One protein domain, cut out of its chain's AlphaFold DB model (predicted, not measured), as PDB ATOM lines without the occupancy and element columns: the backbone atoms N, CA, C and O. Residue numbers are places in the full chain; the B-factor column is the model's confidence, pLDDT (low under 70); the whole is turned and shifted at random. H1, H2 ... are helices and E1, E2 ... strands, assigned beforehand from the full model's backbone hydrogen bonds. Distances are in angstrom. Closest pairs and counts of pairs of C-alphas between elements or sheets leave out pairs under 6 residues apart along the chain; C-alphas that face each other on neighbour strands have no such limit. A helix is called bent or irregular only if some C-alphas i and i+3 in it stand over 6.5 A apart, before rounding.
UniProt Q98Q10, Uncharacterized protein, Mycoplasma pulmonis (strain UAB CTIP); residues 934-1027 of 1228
ATOM      1  N   ARG A 934     308.930 131.621 202.086       81.94
ATOM      2  CA  ARG A 934     308.532 132.605 201.058       81.94
ATOM      3  C   ARG A 934     307.323 133.435 201.497       81.94
ATOM      4  O   ARG A 934     307.285 134.637 201.242       81.94
ATOM      5  N   ILE A 935     306.363 132.809 202.177       82.56
ATOM      6  CA  ILE A 935     305.172 133.477 202.712       82.56
ATOM      7  C   ILE A 935     305.509 134.320 203.957       82.56
ATOM      8  O   ILE A 935     305.046 135.450 204.060       82.56
ATOM      9  N   ASN A 936     306.385 133.851 204.850       83.06
ATOM     10  CA  ASN A 936     306.883 134.632 205.995       83.06
ATOM     11  C   ASN A 936     307.760 135.831 205.575       83.06
ATOM     12  O   ASN A 936     307.770 136.847 206.260       83.06
ATOM     13  N   ASN A 937     308.465 135.728 204.446       81.25
ATOM     14  CA  ASN A 937     309.312 136.777 203.865       81.25
ATOM     15  C   ASN A 937     308.587 137.600 202.779       81.25
ATOM     16  O   ASN A 937     309.235 138.291 201.987       81.25
ATOM     17  N   THR A 938     307.256 137.511 202.703       84.25
ATOM     18  CA  THR A 938     306.459 138.297 201.752       84.25
ATOM     19  C   THR A 938     306.546 139.785 202.077       84.25
ATOM     20  O   THR A 938     306.466 140.177 203.237       84.25
ATOM     21  N   LYS A 939     306.683 140.625 201.047       83.00
ATOM     22  CA  LYS A 939     306.627 142.088 201.187       83.00
ATOM     23  C   LYS A 939     305.284 142.601 200.691       83.00
ATOM     24  O   LYS A 939     304.913 142.317 199.552       83.00
ATOM     25  N   VAL A 940     304.580 143.370 201.517       82.44
ATOM     26  CA  VAL A 940     303.311 144.013 201.150       82.44
ATOM     27  C   VAL A 940     303.522 145.519 201.044       82.44
ATOM     28  O   VAL A 940     303.997 146.155 201.980       82.44
ATOM     29  N   THR A 941     303.162 146.096 199.901       81.88
ATOM     30  CA  THR A 941     303.235 147.541 199.665       81.88
ATOM     31  C   THR A 941     301.834 148.131 199.757       81.88
ATOM     32  O   THR A 941     301.022 147.963 198.841       81.88
ATOM     33  N   PHE A 942     301.546 148.843 200.844       82.00
ATOM     34  CA  PHE A 942     300.251 149.493 201.038       82.00
ATOM     35  C   PHE A 942     300.118 150.788 200.217       82.00
ATOM     36  O   PHE A 942     301.087 151.517 199.991       82.00
ATOM     37  N   THR A 943     298.901 151.077 199.763       74.00
ATOM     38  CA  THR A 943     298.520 152.328 199.107       74.00
ATOM     39  C   THR A 943     298.633 153.467 200.113       74.00
ATOM     40  O   THR A 943     297.926 153.495 201.119       74.00
ATOM     41  N   LYS A 944     299.511 154.434 199.843       70.75
ATOM     42  CA  LYS A 944     299.587 155.666 200.632       70.75
ATOM     43  C   LYS A 944     298.389 156.565 200.310       70.75
ATOM     44  O   LYS A 944     298.172 156.904 199.148       70.75
ATOM     45  N   GLY A 945     297.658 156.980 201.344       62.28
ATOM     46  CA  GLY A 945     296.632 158.013 201.236       62.28
ATOM     47  C   GLY A 945     297.238 159.346 200.789       62.28
ATOM     48  O   GLY A 945     298.388 159.670 201.101       62.28
ATOM     49  N   LEU A 946     296.476 160.115 200.016       62.72
ATOM     50  CA  LEU A 946     296.898 161.416 199.507       62.72
ATOM     51  C   LEU A 946     296.279 162.507 200.385       62.72
ATOM     52  O   LEU A 946     295.139 162.883 200.142       62.72
ATOM     53  N   ASN A 947     297.020 163.010 201.378       59.50
ATOM     54  CA  ASN A 947     296.529 163.839 202.494       59.50
ATOM     55  C   ASN A 947     295.466 164.910 202.145       59.50
ATOM     56  O   ASN A 947     294.525 165.108 202.907       59.50
ATOM     57  N   GLU A 948     295.631 165.634 201.031       55.19
ATOM     58  CA  GLU A 948     294.728 166.720 200.598       55.19
ATOM     59  C   GLU A 948     293.479 166.232 199.828       55.19
ATOM     60  O   GLU A 948     292.553 167.008 199.603       55.19
ATOM     61  N   LYS A 949     293.465 164.970 199.379       59.62
ATOM     62  CA  LYS A 949     292.420 164.354 198.538       59.62
ATOM     63  C   LYS A 949     291.687 163.193 199.211       59.62
ATOM     64  O   LYS A 949     290.589 162.854 198.781       59.62
ATOM     65  N   GLU A 950     292.298 162.558 200.207       68.00
ATOM     66  CA  GLU A 950     291.673 161.490 200.981       68.00
ATOM     67  C   GLU A 950     290.625 162.071 201.938       68.00
ATOM     68  O   GLU A 950     290.846 163.102 202.574       68.00
ATOM     69  N   THR A 951     289.471 161.414 202.034       70.38
ATOM     70  CA  THR A 951     288.328 161.870 202.840       70.38
ATOM     71  C   THR A 951     288.110 161.028 204.093       70.38
ATOM     72  O   THR A 951     287.432 161.483 205.013       70.38
ATOM     73  N   ARG A 952     288.690 159.823 204.155       79.19
ATOM     74  CA  ARG A 952     288.589 158.903 205.299       79.19
ATOM     75  C   ARG A 952     289.565 159.292 206.408       79.19
ATOM     76  O   ARG A 952     290.758 159.470 206.146       79.19
ATOM     77  N   LYS A 953     289.094 159.353 207.656       82.06
ATOM     78  CA  LYS A 953     289.965 159.464 208.836       82.06
ATOM     79  C   LYS A 953     290.514 158.096 209.262       82.06
ATOM     80  O   LYS A 953     289.954 157.067 208.887       82.06
ATOM     81  N   PRO A 954     291.548 158.051 210.125       85.56
ATOM     82  CA  PRO A 954     291.964 156.835 210.831       85.56
ATOM     83  C   PRO A 954     290.849 156.093 211.587       85.56
ATOM     84  O   PRO A 954     290.941 154.874 211.740       85.56
ATOM     85  N   GLU A 955     289.795 156.779 212.051       82.19
ATOM     86  CA  GLU A 955     288.609 156.110 212.609       82.19
ATOM     87  C   GLU A 955     287.837 155.301 211.550       82.19
ATOM     88  O   GLU A 955     287.481 154.151 211.811       82.19
ATOM     89  N   ASP A 956     287.653 155.872 210.354       82.62
ATOM     90  CA  ASP A 956     286.765 155.387 209.282       82.62
ATOM     91  C   ASP A 956     287.361 154.245 208.431       82.62
ATOM     92  O   ASP A 956     286.765 153.816 207.438       82.62
ATOM     93  N   VAL A 957     288.559 153.760 208.773       80.88
ATOM     94  CA  VAL A 957     289.218 152.667 208.044       80.88
ATOM     95  C   VAL A 957     288.512 151.340 208.332       80.88
ATOM     96  O   VAL A 957     288.635 150.764 209.413       80.88
ATOM     97  N   ASP A 958     287.796 150.843 207.324       80.56
ATOM     98  CA  ASP A 958     287.207 149.504 207.278       80.56
ATOM     99  C   ASP A 958     288.286 148.453 206.960       80.56
ATOM    100  O   ASP A 958     288.715 148.284 205.816       80.56
ATOM    101  N   PHE A 959     288.723 147.723 207.988       75.62
ATOM    102  CA  PHE A 959     289.768 146.700 207.879       75.62
ATOM    103  C   PHE A 959     289.324 145.457 207.096       75.62
ATOM    104  O   PHE A 959     290.184 144.718 206.617       75.62
ATOM    105  N   THR A 960     288.020 145.244 206.875       70.75
ATOM    106  CA  THR A 960     287.550 144.164 205.984       70.75
ATOM    107  C   THR A 960     287.923 144.436 204.521       70.75
ATOM    108  O   THR A 960     288.055 143.508 203.724       70.75
ATOM    109  N   LYS A 961     288.188 145.707 204.184       72.25
ATOM    110  CA  LYS A 961     288.574 146.193 202.852       72.25
ATOM    111  C   LYS A 961     290.063 146.498 202.716       72.25
ATOM    112  O   LYS A 961     290.477 147.109 201.736       72.25
ATOM    113  N   ILE A 962     290.903 146.034 203.644       73.69
ATOM    114  CA  ILE A 962     292.355 146.292 203.626       73.69
ATOM    115  C   ILE A 962     293.045 145.851 202.316       73.69
ATOM    116  O   ILE A 962     294.077 146.408 201.952       73.69
ATOM    117  N   LYS A 963     292.464 144.903 201.560       69.06
ATOM    118  CA  LYS A 963     292.963 144.511 200.229       69.06
ATOM    119  C   LYS A 963     292.913 145.657 199.205       69.06
ATOM    120  O   LYS A 963     293.827 145.765 198.399       69.06
ATOM    121  N   GLU A 964     291.917 146.548 199.279       74.12
ATOM    122  CA  GLU A 964     291.831 147.766 198.443       74.12
ATOM    123  C   GLU A 964     293.032 148.707 198.669       74.12
ATOM    124  O   GLU A 964     293.388 149.507 197.805       74.12
ATOM    125  N   TRP A 965     293.674 148.593 199.835       76.06
ATOM    126  CA  TRP A 965     294.822 149.390 200.256       76.06
ATOM    127  C   TRP A 965     296.162 148.709 199.967       76.06
ATOM    128  O   TRP A 965     297.161 149.090 200.565       76.06
ATOM    129  N   ILE A 966     296.224 147.723 199.069       78.56
ATOM    130  CA  ILE A 966     297.479 147.074 198.664       78.56
ATOM    131  C   ILE A 966     297.753 147.373 197.193       78.56
ATOM    132  O   ILE A 966     296.937 147.097 196.322       78.56
ATOM    133  N   THR A 967     298.936 147.915 196.907       76.69
ATOM    134  CA  THR A 967     299.398 148.171 195.531       76.69
ATOM    135  C   THR A 967     300.076 146.944 194.927       76.69
ATOM    136  O   THR A 967     299.856 146.613 193.763       76.69
ATOM    137  N   SER A 968     300.880 146.233 195.720       80.94
ATOM    138  CA  SER A 968     301.528 144.987 195.316       80.94
ATOM    139  C   SER A 968     301.920 144.136 196.514       80.94
ATOM    140  O   SER A 968     302.311 144.668 197.554       80.94
ATOM    141  N   LEU A 969     301.904 142.823 196.323       83.62
ATOM    142  CA  LEU A 969     302.316 141.821 197.294       83.62
ATOM    143  C   LEU A 969     303.341 140.891 196.625       83.62
ATOM    144  O   LEU A 969     303.069 140.313 195.577       83.62
ATOM    145  N   GLN A 970     304.544 140.784 197.191       83.44
ATOM    146  CA  GLN A 970     305.665 140.047 196.600       83.44
ATOM    147  C   GLN A 970     306.010 138.806 197.430       83.44
ATOM    148  O   GLN A 970     306.633 138.921 198.488       83.44
ATOM    149  N   ILE A 971     305.666 137.621 196.918       82.19
ATOM    150  CA  ILE A 971     305.990 136.316 197.509       82.19
ATOM    151  C   ILE A 971     307.262 135.780 196.835       82.19
ATOM    152  O   ILE A 971     307.230 135.069 195.829       82.19
ATOM    153  N   GLY A 972     308.426 136.164 197.364       77.38
ATOM    154  CA  GLY A 972     309.720 135.827 196.760       77.38
ATOM    155  C   GLY A 972     309.910 136.497 195.392       77.38
ATOM    156  O   GLY A 972     310.162 137.698 195.323       77.38
ATOM    157  N   SER A 973     309.811 135.728 194.305       72.94
ATOM    158  CA  SER A 973     309.879 136.229 192.920       72.94
ATOM    159  C   SER A 973     308.508 136.511 192.288       72.94
ATOM    160  O   SER A 973     308.448 137.129 191.230       72.94
ATOM    161  N   GLU A 974     307.414 136.051 192.899       76.88
ATOM    162  CA  GLU A 974     306.043 136.215 192.399       76.88
ATOM    163  C   GLU A 974     305.496 137.569 192.891       76.88
ATOM    164  O   GLU A 974     305.312 137.763 194.094       76.88
ATOM    165  N   LYS A 975     305.287 138.537 191.985       78.75
ATOM    166  CA  LYS A 975     304.638 139.825 192.294       78.75
ATOM    167  C   LYS A 975     303.158 139.732 191.928       78.75
ATOM    168  O   LYS A 975     302.815 139.768 190.749       78.75
ATOM    169  N   LEU A 976     302.302 139.668 192.939       76.75
ATOM    170  CA  LEU A 976     300.854 139.762 192.799       76.75
ATOM    171  C   LEU A 976     300.434 141.236 192.900       76.75
ATOM    172  O   LEU A 976     300.940 141.989 193.739       76.75
ATOM    173  N   GLU A 977     299.525 141.666 192.031       70.62
ATOM    174  CA  GLU A 977     298.906 142.994 192.127       70.62
ATOM    175  C   GLU A 977     297.676 142.927 193.044       70.62
ATOM    176  O   GLU A 977     297.075 141.862 193.199       70.62
ATOM    177  N   GLY A 978     297.324 144.050 193.680       58.31
ATOM    178  CA  GLY A 978     296.451 144.100 194.869       58.31
ATOM    179  C   GLY A 978     295.031 143.525 194.756       58.31
ATOM    180  O   GLY A 978     294.317 143.456 195.754       58.31
ATOM    181  N   SER A 979     294.609 143.126 193.556       56.22
ATOM    182  CA  SER A 979     293.278 142.607 193.234       56.22
ATOM    183  C   SER A 979     293.227 141.098 192.952       56.22
ATOM    184  O   SER A 979     292.134 140.580 192.717       56.22
ATOM    185  N   SER A 980     294.354 140.369 192.967       57.19
ATOM    186  CA  SER A 980     294.329 138.919 192.719       57.19
ATOM    187  C   SER A 980     293.626 138.171 193.866       57.19
ATOM    188  O   SER A 980     293.898 138.375 195.051       57.19
ATOM    189  N   GLY A 981     292.685 137.287 193.519       61.97
ATOM    190  CA  GLY A 981     291.897 136.504 194.483       61.97
ATOM    191  C   GLY A 981     292.667 135.362 195.159       61.97
ATOM    192  O   GLY A 981     292.059 134.511 195.800       61.97
ATOM    193  N   GLU A 982     293.987 135.307 194.984       70.44
ATOM    194  CA  GLU A 982     294.833 134.151 195.303       70.44
ATOM    195  C   GLU A 982     295.392 134.185 196.732       70.44
ATOM    196  O   GLU A 982     296.023 133.224 197.181       70.44
ATOM    197  N   TYR A 983     295.183 135.288 197.453       78.06
ATOM    198  CA  TYR A 983     295.576 135.446 198.848       78.06
ATOM    199  C   TYR A 983     294.478 136.110 199.687       78.06
ATOM    200  O   TYR A 983     293.678 136.928 199.222       78.06
ATOM    201  N   GLU A 984     294.462 135.777 200.970       81.31
ATOM    202  CA  GLU A 984     293.681 136.420 202.021       81.31
ATOM    203  C   GLU A 984     294.632 137.117 203.000       81.31
ATOM    204  O   GLU A 984     295.774 136.700 203.178       81.31
ATOM    205  N   ILE A 985     294.178 138.212 203.612       82.38
ATOM    206  CA  ILE A 985     294.928 138.917 204.651       82.38
ATOM    207  C   ILE A 985     294.041 139.028 205.877       82.38
ATOM    208  O   ILE A 985     292.962 139.615 205.830       82.38
ATOM    209  N   LYS A 986     294.523 138.446 206.971       84.88
ATOM    210  CA  LYS A 986     293.863 138.414 208.266       84.88
ATOM    211  C   LYS A 986     294.480 139.488 209.151       84.88
ATOM    212  O   LYS A 986     295.638 139.371 209.552       84.88
ATOM    213  N   ILE A 987     293.715 140.533 209.445       84.75
ATOM    214  CA  ILE A 987     294.125 141.590 210.372       84.75
ATOM    215  C   ILE A 987     294.053 141.080 211.813       84.75
ATOM    216  O   ILE A 987     293.154 140.321 212.176       84.75
ATOM    217  N   ILE A 988     295.006 141.503 212.640       86.12
ATOM    218  CA  ILE A 988     295.007 141.254 214.080       86.12
ATOM    219  C   ILE A 988     294.417 142.487 214.759       86.12
ATOM    220  O   ILE A 988     295.100 143.476 215.010       86.12
ATOM    221  N   GLU A 989     293.116 142.430 215.033       80.44
ATOM    222  CA  GLU A 989     292.342 143.572 215.535       80.44
ATOM    223  C   GLU A 989     292.914 144.167 216.833       80.44
ATOM    224  O   GLU A 989     292.887 145.382 217.029       80.44
ATOM    225  N   SER A 990     293.507 143.325 217.687       78.12
ATOM    226  CA  SER A 990     294.101 143.718 218.970       78.12
ATOM    227  C   SER A 990     295.404 144.523 218.873       78.12
ATOM    228  O   SER A 990     295.857 145.025 219.899       78.12
ATOM    229  N   SER A 991     296.005 144.676 217.686       85.31
ATOM    230  CA  SER A 991     297.169 145.553 217.468       85.31
ATOM    231  C   SER A 991     296.878 146.765 216.576       85.31
ATOM    232  O   SER A 991     297.798 147.516 216.246       85.31
ATOM    233  N   ILE A 992     295.610 147.006 216.216       86.12
ATOM    234  CA  ILE A 992     295.217 148.209 215.477       86.12
ATOM    235  C   ILE A 992     295.415 149.448 216.362       86.12
ATOM    236  O   ILE A 992     294.698 149.671 217.337       86.12
ATOM    237  N   THR A 993     296.343 150.312 215.961       87.88
ATOM    238  CA  THR A 993     296.583 151.633 216.551       87.88
ATOM    239  C   THR A 993     296.227 152.718 215.539       87.88
ATOM    240  O   THR A 993     296.734 152.743 214.418       87.88
ATOM    241  N   ARG A 994     295.331 153.628 215.928       87.50
ATOM    242  CA  ARG A 994     294.876 154.755 215.103       87.50
ATOM    243  C   ARG A 994     295.469 156.048 215.651       87.50
ATOM    244  O   ARG A 994     295.315 156.334 216.835       87.50
ATOM    245  N   ASN A 995     296.121 156.834 214.802       85.31
ATOM    246  CA  ASN A 995     296.633 158.156 215.142       85.31
ATOM    247  C   ASN A 995     295.915 159.218 214.304       85.31
ATOM    248  O   ASN A 995     296.414 159.689 213.277       85.31
ATOM    249  N   SER A 996     294.728 159.601 214.772       81.38
ATOM    250  CA  SER A 996     293.837 160.584 214.147       81.38
ATOM    251  C   SER A 996     294.484 161.956 213.962       81.38
ATOM    252  O   SER A 996     294.145 162.678 213.029       81.38
ATOM    253  N   ASN A 997     295.463 162.311 214.800       78.31
ATOM    254  CA  ASN A 997     296.200 163.564 214.653       78.31
ATOM    255  C   ASN A 997     297.179 163.507 213.477       78.31
ATOM    256  O   ASN A 997     297.279 164.479 212.735       78.31
ATOM    257  N   ARG A 998     297.832 162.361 213.236       75.75
ATOM    258  CA  ARG A 998     298.830 162.224 212.160       75.75
ATOM    259  C   ARG A 998     298.296 161.691 210.830       75.75
ATOM    260  O   ARG A 998     298.940 161.926 209.814       75.75
ATOM    261  N   GLY A 999     297.123 161.054 210.809       81.50
ATOM    262  CA  GLY A 999     296.580 160.427 209.593       81.50
ATOM    263  C   GLY A 999     297.216 159.065 209.327       81.50
ATOM    264  O   GLY A 999     297.461 158.696 208.178       81.50
ATOM    265  N   GLU A1000     297.549 158.360 210.408       85.00
ATOM    266  CA  GLU A1000     298.309 157.112 210.403       85.00
ATOM    267  C   GLU A1000     297.499 156.018 211.105       85.00
ATOM    268  O   GLU A1000     296.879 156.249 212.148       85.00
ATOM    269  N   VAL A1001     297.525 154.817 210.539       84.56
ATOM    270  CA  VAL A1001     296.934 153.602 211.098       84.56
ATOM    271  C   VAL A1001     297.980 152.503 211.006       84.56
ATOM    272  O   VAL A1001     298.378 152.141 209.900       84.56
ATOM    273  N   ASN A1002     298.415 151.971 212.150       87.56
ATOM    274  CA  ASN A1002     299.325 150.824 212.211       87.56
ATOM    275  C   ASN A1002     298.574 149.595 212.732       87.56
ATOM    276  O   ASN A1002     297.716 149.722 213.604       87.56
ATOM    277  N   PHE A1003     298.894 148.415 212.221       88.38
ATOM    278  CA  PHE A1003     298.231 147.153 212.544       88.38
ATOM    279  C   PHE A1003     299.164 145.972 212.261       88.38
ATOM    280  O   PHE A1003     300.061 146.056 211.421       88.38
ATOM    281  N   SER A1004     298.914 144.840 212.917       89.50
ATOM    282  CA  SER A1004     299.551 143.572 212.551       89.50
ATOM    283  C   SER A1004     298.630 142.746 211.657       89.50
ATOM    284  O   SER A1004     297.403 142.841 211.746       89.50
ATOM    285  N   TYR A1005     299.210 141.913 210.798       88.12
ATOM    286  CA  TYR A1005     298.458 141.075 209.867       88.12
ATOM    287  C   TYR A1005     299.162 139.745 209.585       88.12
ATOM    288  O   TYR A1005     300.357 139.576 209.830       88.12
ATOM    289  N   GLN A1006     298.403 138.786 209.063       89.19
ATOM    290  CA  GLN A1006     298.908 137.541 208.490       89.19
ATOM    291  C   GLN A1006     298.406 137.402 207.054       89.19
ATOM    292  O   GLN A1006     297.295 137.827 206.736       89.19
ATOM    293  N   ILE A1007     299.208 136.779 206.200       86.44
ATOM    294  CA  ILE A1007     298.894 136.489 204.801       86.44
ATOM    295  C   ILE A1007     298.589 134.996 204.698       86.44
ATOM    296  O   ILE A1007     299.378 134.170 205.157       86.44
ATOM    297  N   ILE A1008     297.455 134.649 204.101       85.69
ATOM    298  CA  ILE A1008     297.053 133.273 203.812       85.69
ATOM    299  C   ILE A1008     297.109 133.093 202.295       85.69
ATOM    300  O   ILE A1008     296.387 133.766 201.563       85.69
ATOM    301  N   HIS A1009     297.969 132.202 201.806       83.38
ATOM    302  CA  HIS A1009     298.159 131.965 200.374       83.38
ATOM    303  C   HIS A1009     298.337 130.474 200.094       83.38
ATOM    304  O   HIS A1009     299.124 129.802 200.761       83.38
ATOM    305  N   LYS A1010     297.583 129.944 199.118       79.88
ATOM    306  CA  LYS A1010     297.603 128.520 198.717       79.88
ATOM    307  C   LYS A1010     297.495 127.548 199.928       79.88
ATOM    308  O   LYS A1010     298.076 126.470 199.925       79.88
ATOM    309  N   GLY A1011     296.745 127.943 200.969       75.75
ATOM    310  CA  GLY A1011     296.503 127.177 202.206       75.75
ATOM    311  C   GLY A1011     297.516 127.379 203.347       75.75
ATOM    312  O   GLY A1011     297.254 126.949 204.468       75.75
ATOM    313  N   LEU A1012     298.641 128.055 203.105       80.44
ATOM    314  CA  LEU A1012     299.658 128.360 204.119       80.44
ATOM    315  C   LEU A1012     299.408 129.740 204.741       80.44
ATOM    316  O   LEU A1012     299.062 130.679 204.029       80.44
ATOM    317  N   THR A1013     299.603 129.871 206.057       83.31
ATOM    318  CA  THR A1013     299.428 131.131 206.811       83.31
ATOM    319  C   THR A1013     300.780 131.660 207.279       83.31
ATOM    320  O   THR A1013     301.561 130.905 207.852       83.31
ATOM    321  N   SER A1014     301.066 132.944 207.069       85.81
ATOM    322  CA  SER A1014     302.337 133.569 207.450       85.81
ATOM    323  C   SER A1014     302.535 133.713 208.963       85.81
ATOM    324  O   SER A1014     301.589 133.733 209.758       85.81
ATOM    325  N   SER A1015     303.787 133.950 209.357       84.69
ATOM    326  CA  SER A1015     304.118 134.685 210.582       84.69
ATOM    327  C   SER A1015     303.391 136.035 210.657       84.69
ATOM    328  O   SER A1015     302.979 136.595 209.641       84.69
ATOM    329  N   ILE A1016     303.244 136.569 211.870       85.75
ATOM    330  CA  ILE A1016     302.635 137.882 212.094       85.75
ATOM    331  C   ILE A1016     303.576 138.978 211.583       85.75
ATOM    332  O   ILE A1016     304.674 139.153 212.114       85.75
ATOM    333  N   PHE A1017     303.119 139.734 210.591       85.00
ATOM    334  CA  PHE A1017     303.738 140.979 210.160       85.00
ATOM    335  C   PHE A1017     303.278 142.119 211.072       85.00
ATOM    336  O   PHE A1017     302.092 142.222 211.378       85.00
ATOM    337  N   ASN A1018     304.210 142.969 211.508       84.56
ATOM    338  CA  ASN A1018     303.953 144.125 212.386       84.56
ATOM    339  C   ASN A1018     304.263 145.468 211.694       84.56
ATOM    340  O   ASN A1018     304.377 146.495 212.356       84.56
ATOM    341  N   ASP A1019     304.440 145.448 210.372       83.25
ATOM    342  CA  ASP A1019     304.761 146.596 209.515       83.25
ATOM    343  C   ASP A1019     303.535 147.149 208.766       83.25
ATOM    344  O   ASP A1019     303.668 148.014 207.901       83.25
ATOM    345  N   GLY A1020     302.335 146.659 209.097       84.38
ATOM    346  CA  GLY A1020     301.090 147.076 208.466       84.38
ATOM    347  C   GLY A1020     300.816 148.532 208.791       84.38
ATOM    348  O   GLY A1020     300.470 148.858 209.923       84.38
ATOM    349  N   GLN A1021     300.998 149.414 207.810       86.50
ATOM    350  CA  GLN A1021     300.851 150.848 208.006       86.50
ATOM    351  C   GLN A1021     300.159 151.503 206.809       86.50
ATOM    352  O   GLN A1021     300.664 151.486 205.688       86.50
ATOM    353  N   ILE A1022     299.023 152.146 207.076       83.31
ATOM    354  CA  ILE A1022     298.380 153.085 206.155       83.31
ATOM    355  C   ILE A1022     298.693 154.495 206.665       83.31
ATOM    356  O   ILE A1022     298.364 154.844 207.799       83.31
ATOM    357  N   VAL A1023     299.340 155.310 205.830       79.38
ATOM    358  CA  VAL A1023     299.658 156.721 206.114       79.38
ATOM    359  C   VAL A1023     299.011 157.642 205.087       79.38
ATOM    360  O   VAL A1023     298.796 157.238 203.945       79.38
ATOM    361  N   GLY A1024     298.775 158.898 205.468       72.44
ATOM    362  CA  GLY A1024     298.215 159.925 204.582       72.44
ATOM    363  C   GLY A1024     296.686 159.928 204.511       72.44
ATOM    364  O   GLY A1024     296.113 160.419 203.542       72.44
ATOM    365  N   LEU A1025     296.037 159.369 205.536       81.50
ATOM    366  CA  LEU A1025     294.601 159.513 205.780       81.50
ATOM    367  C   LEU A1025     294.284 160.936 206.263       81.50
ATOM    368  O   LEU A1025     295.173 161.650 206.740       81.50
ATOM    369  N   LEU A1026     293.014 161.338 206.197       81.12
ATOM    370  CA  LEU A1026     292.581 162.661 206.640       81.12
ATOM    371  C   LEU A1026     292.803 162.816 208.152       81.12
ATOM    372  O   LEU A1026     292.177 162.131 208.960       81.12
ATOM    373  N   SER A1027     293.711 163.710 208.537       82.06
ATOM    374  CA  SER A1027     294.135 163.877 209.928       82.06
ATOM    375  C   SER A1027     293.617 165.169 210.555       82.06
ATOM    376  O   SER A1027     293.353 166.147 209.857       82.06
TER     377      SER A1027
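This is residues 934 to 1027 of the 1228 residues of an uncharacterized protein of Mycoplasma pulmonis (strain UAB CTIP) (UniProt Q98Q10). A long, strongly twisted sheet of three antiparallel strands, E4 E5 E6, and a smaller one, E1 E2 E3, make an incomplete ring: E1 runs near E6 on one side, and the short helix H1 sits between E4 and the small sheet on the other. The long link of residues 943 to 958 runs from E1 round one end of the domain to H1. The 94 printed residues hold one named helix and six named strands, in the order E1 H1 E2 E3 E4 E5 E6, and the class is mostly strand. The whole is compact, with a radius of gyration of the C-alphas of 13.2 A and spans of 37 by 26 by 19 A.

Find C-alpha 983 at (295.576, 135.446, 198.848); from there E4, residues 983 to 995, runs to C-alpha 995 at (296.633, 158.156, 215.142), 28.0 A away, and bends by 80 degrees at residue 990. E5, residues 1000 to 1009, is 27.1 A long and bends by 56 degrees at residue 1004. E6, residues 1017 to 1023, covers 16.8 A and ends at C-alpha 1023, (299.658, 156.721, 206.114). Look next for E1 at residues 939 to 942, E2 at residues 966 to 971, 13.8 A long, and E3 at residues 974 to 977. H1, residues 959 to 965, is irregular: C-alphas 960 and 963 are 7.9 A apart.

Begin with the meander E4 E5 E6, each strand the antiparallel neighbour of the one before. In the hairpin E4 and E5, N 986 and O 1006 are 2.8 A apart, within hydrogen-bond range. In the hairpin E5 and E6, N 1003 and O 1020 are 2.8 A apart. Residues 1008 to 1009 of E5 also pair, antiparallel, with residues 1012 to 1013. H1 is on this sheet at a height of 6.7 A, over none of its strands, but only just: 2 of its 7 C-alphas fall on E4. The closest C-alphas of H1 and E4 are those of Phe 959 and Ile 987, 7.2 A apart. From E6, step to E1: their closest C-alphas, Phe 942 and Ile 1022, are 6.5 A apart. In the antiparallel sheet E1 E2 E3, look for N 941 and O 968 at 2.9 A between E1 and E2, and for N 969 and O 976 at 2.9 A in the hairpin E2 and E3. H1 only grazes this sheet, with its residues 962 to 965. E3 and E4 are apart. In H1, 0 of 3 O i to N i+4 pairs are within hydrogen-bond range, against 3 of 4 O i to N i+3 pairs.

The two C-alphas farthest apart are those of Glu 948 and Gly 1011, at 39.6 A. The printed part has no cut, and its one long link is E1 to H1. The mean pLDDT of the printed part is 78.8; look for values under 70 at residues 945 to 950, residue 963 and residues 978 to 981.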